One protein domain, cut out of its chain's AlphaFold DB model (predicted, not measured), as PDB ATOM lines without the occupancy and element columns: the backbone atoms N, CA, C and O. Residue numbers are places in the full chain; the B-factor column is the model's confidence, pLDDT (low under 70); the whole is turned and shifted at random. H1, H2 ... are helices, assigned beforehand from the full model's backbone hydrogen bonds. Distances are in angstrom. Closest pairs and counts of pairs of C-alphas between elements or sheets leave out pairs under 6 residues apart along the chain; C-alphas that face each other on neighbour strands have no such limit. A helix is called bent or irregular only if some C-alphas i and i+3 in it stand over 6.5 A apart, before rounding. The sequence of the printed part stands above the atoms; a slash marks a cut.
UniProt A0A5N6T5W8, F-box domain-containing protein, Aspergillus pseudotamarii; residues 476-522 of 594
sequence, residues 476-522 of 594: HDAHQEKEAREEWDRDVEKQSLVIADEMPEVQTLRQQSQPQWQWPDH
ATOM      1  N   HIS A 476     152.668 207.852 101.109       86.88
ATOM      2  CA  HIS A 476     152.747 207.004 102.297       86.88
ATOM      3  C   HIS A 476     151.688 207.358 103.340       86.88
ATOM      4  O   HIS A 476     150.911 206.493 103.724       86.88
ATOM      5  N   ASP A 477     151.596 208.633 103.721       87.88
ATOM      6  CA  ASP A 477     150.608 209.116 104.688       87.88
ATOM      7  C   ASP A 477     149.179 208.831 104.205       87.88
ATOM      8  O   ASP A 477     148.331 208.424 104.992       87.88
ATOM      9  N   ALA A 478     148.916 208.981 102.900       89.56
ATOM     10  CA  ALA A 478     147.613 208.663 102.317       89.56
ATOM     11  C   ALA A 478     147.286 207.158 102.383       89.56
ATOM     12  O   ALA A 478     146.133 206.785 102.607       89.56
ATOM     13  N   HIS A 479     148.282 206.285 102.189       90.44
ATOM     14  CA  HIS A 479     148.118 204.834 102.334       90.44
ATOM     15  C   HIS A 479     147.945 204.428 103.801       90.44
ATOM     16  O   HIS A 479     147.038 203.653 104.091       90.44
ATOM     17  N   GLN A 480     148.713 205.005 104.729       88.12
ATOM     18  CA  GLN A 480     148.523 204.789 106.168       88.12
ATOM     19  C   GLN A 480     147.135 205.240 106.632       88.12
ATOM     20  O   GLN A 480     146.463 204.512 107.361       88.12
ATOM     21  N   GLU A 481     146.672 206.408 106.174       89.75
ATOM     22  CA  GLU A 481     145.327 206.905 106.473       89.75
ATOM     23  C   GLU A 481     144.260 205.926 105.976       89.75
ATOM     24  O   GLU A 481     143.315 205.618 106.703       89.75
ATOM     25  N   LYS A 482     144.416 205.400 104.754       89.81
ATOM     26  CA  LYS A 482     143.508 204.397 104.188       89.81
ATOM     27  C   LYS A 482     143.496 203.116 105.023       89.81
ATOM     28  O   LYS A 482     142.417 202.657 105.389       89.81
ATOM     29  N   GLU A 483     144.660 202.552 105.338       89.00
ATOM     30  CA  GLU A 483     144.772 201.312 106.116       89.00
ATOM     31  C   GLU A 483     144.169 201.461 107.518       89.00
ATOM     32  O   GLU A 483     143.374 200.621 107.948       89.00
ATOM     33  N   ALA A 484     144.479 202.564 108.200       88.75
ATOM     34  CA  ALA A 484     143.949 202.854 109.523       88.75
ATOM     35  C   ALA A 484     142.440 203.131 109.488       88.75
ATOM     36  O   ALA A 484     141.712 202.741 110.403       88.75
ATOM     37  N   ARG A 485     141.943 203.762 108.417       87.56
ATOM     38  CA  ARG A 485     140.507 203.968 108.223       87.56
ATOM     39  C   ARG A 485     139.773 202.649 108.017       87.56
ATOM     40  O   ARG A 485     138.735 202.437 108.636       87.56
ATOM     41  N   GLU A 486     140.310 201.758 107.190       88.19
ATOM     42  CA  GLU A 486     139.746 200.423 106.984       88.19
ATOM     43  C   GLU A 486     139.753 199.598 108.280       88.19
ATOM     44  O   GLU A 486     138.810 198.855 108.549       88.19
ATOM     45  N   GLU A 487     140.802 199.715 109.098       89.00
ATOM     46  CA  GLU A 487     140.858 199.083 110.418       89.00
ATOM     47  C   GLU A 487     139.799 199.646 111.367       89.00
ATOM     48  O   GLU A 487     139.062 198.876 111.983       89.00
ATOM     49  N   TRP A 488     139.641 200.969 111.408       87.31
ATOM     50  CA  TRP A 488     138.603 201.616 112.200       87.31
ATOM     51  C   TRP A 488     137.192 201.228 111.754       87.31
ATOM     52  O   TRP A 488     136.357 200.912 112.599       87.31
ATOM     53  N   ASP A 489     136.924 201.194 110.445       87.56
ATOM     54  CA  ASP A 489     135.628 200.771 109.905       87.56
ATOM     55  C   ASP A 489     135.332 199.306 110.302       87.56
ATOM     56  O   ASP A 489     134.225 199.004 110.760       87.56
ATOM     57  N   ARG A 490     136.333 198.407 110.231       88.06
ATOM     58  CA  ARG A 490     136.217 197.006 110.692       88.06
ATOM     59  C   ARG A 490     135.937 196.905 112.190       88.06
ATOM     60  O   ARG A 490     135.091 196.110 112.604       88.06
ATOM     61  N   ASP A 491     136.627 197.692 113.009       86.81
ATOM     62  CA  ASP A 491     136.429 197.703 114.458       86.81
ATOM     63  C   ASP A 491     135.050 198.244 114.831       86.81
ATOM     64  O   ASP A 491     134.356 197.668 115.673       86.81
ATOM     65  N   VAL A 492     134.608 199.309 114.167       86.00
ATOM     66  CA  VAL A 492     133.269 199.874 114.332       86.00
ATOM     67  C   VAL A 492     132.196 198.860 113.947       86.00
ATOM     68  O   VAL A 492     131.225 198.702 114.693       86.00
ATOM     69  N   GLU A 493     132.354 198.151 112.829       86.81
ATOM     70  CA  GLU A 493     131.423 197.108 112.394       86.81
ATOM     71  C   GLU A 493     131.391 195.945 113.393       86.81
ATOM     72  O   GLU A 493     130.320 195.579 113.881       86.81
ATOM     73  N   LYS A 494     132.558 195.420 113.784       86.56
ATOM     74  CA  LYS A 494     132.675 194.330 114.763       86.56
ATOM     75  C   LYS A 494     132.019 194.696 116.087       86.56
ATOM     76  O   LYS A 494     131.226 193.927 116.625       86.56
ATOM     77  N   GLN A 495     132.312 195.882 116.609       83.00
ATOM     78  CA  GLN A 495     131.700 196.350 117.843       83.00
ATOM     79  C   GLN A 495     130.187 196.583 117.673       83.00
ATOM     80  O   GLN A 495     129.440 196.396 118.631       83.00
ATOM     81  N   SER A 496     129.718 196.996 116.491       82.69
ATOM     82  CA  SER A 496     128.284 197.155 116.206       82.69
ATOM     83  C   SER A 496     127.554 195.812 116.184       82.69
ATOM     84  O   SER A 496     126.437 195.737 116.692       82.69
ATOM     85  N   LEU A 497     128.189 194.757 115.662       85.19
ATOM     86  CA  LEU A 497     127.668 193.388 115.689       85.19
ATOM     87  C   LEU A 497     127.587 192.837 117.119       85.19
ATOM     88  O   LEU A 497     126.546 192.311 117.494       85.19
ATOM     89  N   VAL A 498     128.633 193.026 117.934       84.50
ATOM     90  CA  VAL A 498     128.633 192.602 119.349       84.50
ATOM     91  C   VAL A 498     127.515 193.293 120.131       84.50
ATOM     92  O   VAL A 498     126.768 192.636 120.842       84.50
ATOM     93  N   ILE A 499     127.331 194.607 119.960       81.81
ATOM     94  CA  ILE A 499     126.242 195.321 120.647       81.81
ATOM     95  C   ILE A 499     124.864 194.893 120.137       81.81
ATOM     96  O   ILE A 499     123.927 194.840 120.926       81.81
ATOM     97  N   ALA A 500     124.722 194.585 118.847       81.06
ATOM     98  CA  ALA A 500     123.458 194.091 118.309       81.06
ATOM     99  C   ALA A 500     123.043 192.741 118.923       81.06
ATOM    100  O   ALA A 500     121.848 192.513 119.101       81.06
ATOM    101  N   ASP A 501     124.014 191.876 119.228       82.94
ATOM    102  CA  ASP A 501     123.787 190.530 119.765       82.94
ATOM    103  C   ASP A 501     123.662 190.523 121.299       82.94
ATOM    104  O   ASP A 501     122.734 189.934 121.850       82.94
ATOM    105  N   GLU A 502     124.552 191.234 121.996       83.12
ATOM    106  CA  GLU A 502     124.664 191.170 123.460       83.12
ATOM    107  C   GLU A 502     123.913 192.294 124.196       83.12
ATOM    108  O   GLU A 502     123.535 192.113 125.352       83.12
ATOM    109  N   MET A 503     123.703 193.461 123.569       78.81
ATOM    110  CA  MET A 503     123.159 194.664 124.232       78.81
ATOM    111  C   MET A 503     122.261 195.519 123.307       78.81
ATOM    112  O   MET A 503     122.542 196.708 123.075       78.81
ATOM    113  N   PRO A 504     121.164 194.960 122.765       76.88
ATOM    114  CA  PRO A 504     120.336 195.625 121.757       76.88
ATOM    115  C   PRO A 504     119.714 196.945 122.249       76.88
ATOM    116  O   PRO A 504     119.508 197.871 121.460       76.88
ATOM    117  N   GLU A 505     119.464 197.093 123.552       76.00
ATOM    118  CA  GLU A 505     118.929 198.319 124.154       76.00
ATOM    119  C   GLU A 505     119.857 199.543 124.033       76.00
ATOM    120  O   GLU A 505     119.370 200.676 124.022       76.00
ATOM    121  N   VAL A 506     121.174 199.349 123.889       77.38
ATOM    122  CA  VAL A 506     122.160 200.448 123.789       77.38
ATOM    123  C   VAL A 506     122.463 200.819 122.332       77.38
ATOM    124  O   VAL A 506     123.070 201.856 122.053       77.38
ATOM    125  N   GLN A 507     121.987 200.029 121.366       69.75
ATOM    126  CA  GLN A 507     122.282 200.210 119.943       69.75
ATOM    127  C   GLN A 507     121.831 201.582 119.415       69.75
ATOM    128  O   GLN A 507     122.557 202.241 118.668       69.75
ATOM    129  N   THR A 508     120.664 202.055 119.858       70.88
ATOM    130  CA  THR A 508     120.117 203.371 119.480       70.88
ATOM    131  C   THR A 508     120.916 204.536 120.065       70.88
ATOM    132  O   THR A 508     121.135 205.531 119.374       70.88
ATOM    133  N   LEU A 509     121.406 204.410 121.303       71.25
ATOM    134  CA  LEU A 509     122.266 205.415 121.939       71.25
ATOM    135  C   LEU A 509     123.626 205.494 121.245       71.25
ATOM    136  O   LEU A 509     124.131 206.584 120.986       71.25
ATOM    137  N   ARG A 510     124.186 204.347 120.857       70.75
ATOM    138  CA  ARG A 510     125.468 204.292 120.156       70.75
ATOM    139  C   ARG A 510     125.417 204.885 118.751       70.75
ATOM    140  O   ARG A 510     126.361 205.563 118.360       70.75
ATOM    141  N   GLN A 511     124.334 204.668 118.005       70.12
ATOM    142  CA  GLN A 511     124.140 205.315 116.699       70.12
ATOM    143  C   GLN A 511     124.122 206.848 116.815       70.12
ATOM    144  O   GLN A 511     124.556 207.540 115.901       70.12
ATOM    145  N   GLN A 512     123.658 207.383 117.950       74.44
ATOM    146  CA  GLN A 512     123.660 208.822 118.222       74.44
ATOM    147  C   GLN A 512     125.025 209.348 118.696       74.44
ATOM    148  O   GLN A 512     125.308 210.530 118.511       74.44
ATOM    149  N   SER A 513     125.868 208.498 119.291       75.19
ATOM    150  CA  SER A 513     127.160 208.871 119.886       75.19
ATOM    151  C   SER A 513     128.365 208.222 119.197       75.19
ATOM    152  O   SER A 513     129.391 207.987 119.841       75.19
ATOM    153  N   GLN A 514     128.246 207.871 117.915       73.88
ATOM    154  CA  GLN A 514     129.322 207.205 117.190       73.88
ATOM    155  C   GLN A 514     130.531 208.150 117.072       73.88
ATOM    156  O   GLN A 514     130.358 209.301 116.656       73.88
ATOM    157  N   PRO A 515     131.743 207.710 117.461       76.19
ATOM    158  CA  PRO A 515     132.929 208.543 117.333       76.19
ATOM    159  C   PRO A 515     133.142 208.903 115.861       76.19
ATOM    160  O   PRO A 515     132.919 208.082 114.973       76.19
ATOM    161  N   GLN A 516     133.545 210.141 115.598       80.12
ATOM    162  CA  GLN A 516     133.920 210.561 114.253       80.12
ATOM    163  C   GLN A 516     135.365 210.148 113.987       80.12
ATOM    164  O   GLN A 516     136.225 210.339 114.847       80.12
ATOM    165  N   TRP A 517     135.624 209.611 112.796       79.62
ATOM    166  CA  TRP A 517     136.986 209.390 112.320       79.62
ATOM    167  C   TRP A 517     137.753 210.715 112.292       79.62
ATOM    168  O   TRP A 517     137.259 211.711 111.757       79.62
ATOM    169  N   GLN A 518     138.957 210.719 112.861       78.62
ATOM    170  CA  GLN A 518     139.885 211.842 112.805       78.62
ATOM    171  C   GLN A 518     141.272 211.297 112.492       78.62
ATOM    172  O   GLN A 518     141.738 210.380 113.165       78.62
ATOM    173  N   TRP A 519     141.917 211.878 111.486       76.88
ATOM    174  CA  TRP A 519     143.302 211.589 111.142       76.88
ATOM    175  C   TRP A 519     144.166 212.805 111.502       76.88
ATOM    176  O   TRP A 519     143.780 213.926 111.154       76.88
ATOM    177  N   PRO A 520     145.272 212.634 112.243       76.06
ATOM    178  CA  PRO A 520     146.149 213.744 112.586       76.06
ATOM    179  C   PRO A 520     146.893 214.271 111.351       76.06
ATOM    180  O   PRO A 520     147.296 213.509 110.473       76.06
ATOM    181  N   ASP A 521     147.122 215.584 111.301       67.75
ATOM    182  CA  ASP A 521     147.977 216.180 110.273       67.75
ATOM    183  C   ASP A 521     149.429 215.712 110.464       67.75
ATOM    184  O   ASP A 521     150.033 215.940 111.517       67.75
ATOM    185  N   HIS A 522     150.011 215.090 109.436       68.31
ATOM    186  CA  HIS A 522     151.415 214.688 109.465       68.31
ATOM    187  C   HIS A 522     152.353 215.903 109.313       68.31
ATOM    188  O   HIS A 522     152.137 216.751 108.436       68.31
TER     189      HIS A 522
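Overview. This is residues 476 to 522 of the 594 residues of the protein "F-box domain-containing protein" of Aspergillus pseudotamarii (UniProt A0A5N6T5W8). A long straight helix, H1, makes the length of a thin rod; after residue 502 the backbone folds back through a short helix, H2, and then an unnamed tail, residues 513 to 522, runs back toward the first residues of H1. The result is a lopsided helical hairpin with one long arm of helix and a second arm that is part short helix, part extended chain. The printed part has 47 residues with two named helices, H1 then H2, and no named strand; its class is all helix. It is loose, with a radius of gyration of the C-alphas of 13.3 A, and its C-alphas span 41 by 17 by 8 A.

Arrangement. H1, residues 476 to 502, is joined to H2, residues 504 to 512, by a tight link of one residue, Met 503. The two helices form a hairpin, two helices that touch and run opposite ways. Their lines stand at a shallow tilt of 34 degrees, only just short of steep. H1 touches H2 with residues 496 to 500 alone, and the closest C-alphas are those of Ile 499 and Gln 507, 6.3 A apart. In H1 every O i to N i+4 pair is within hydrogen-bond range; in H2 3 of 5 are.

Along the chain. H1 begins at C-alpha 476, at (152.747, 207.004, 102.297), and measures 38.6 A from first to last C-alpha, ending at C-alpha 502, at (124.664, 191.170, 123.460). H2 measures 14.1 A from C-alpha 504 to C-alpha 512, at (123.660, 208.822, 118.222). H2 is irregular, but only just: C-alphas 505 and 508 are 7.0 A apart. Residues 513 to 522 follow with no named element, and C-alpha 522 is at (151.415, 214.688, 109.465).

Size, cuts and confidence. The two C-alphas farthest apart are those of His 476 and Glu 505, at 41.2 A, while the first and last printed C-alphas, of His 476 and His 522, are 10.6 A apart. The printed part has no cut. The mean pLDDT of the printed part is 81.4, and the model's confidence is low, under 70, at residue 507 and residues 521 to 522.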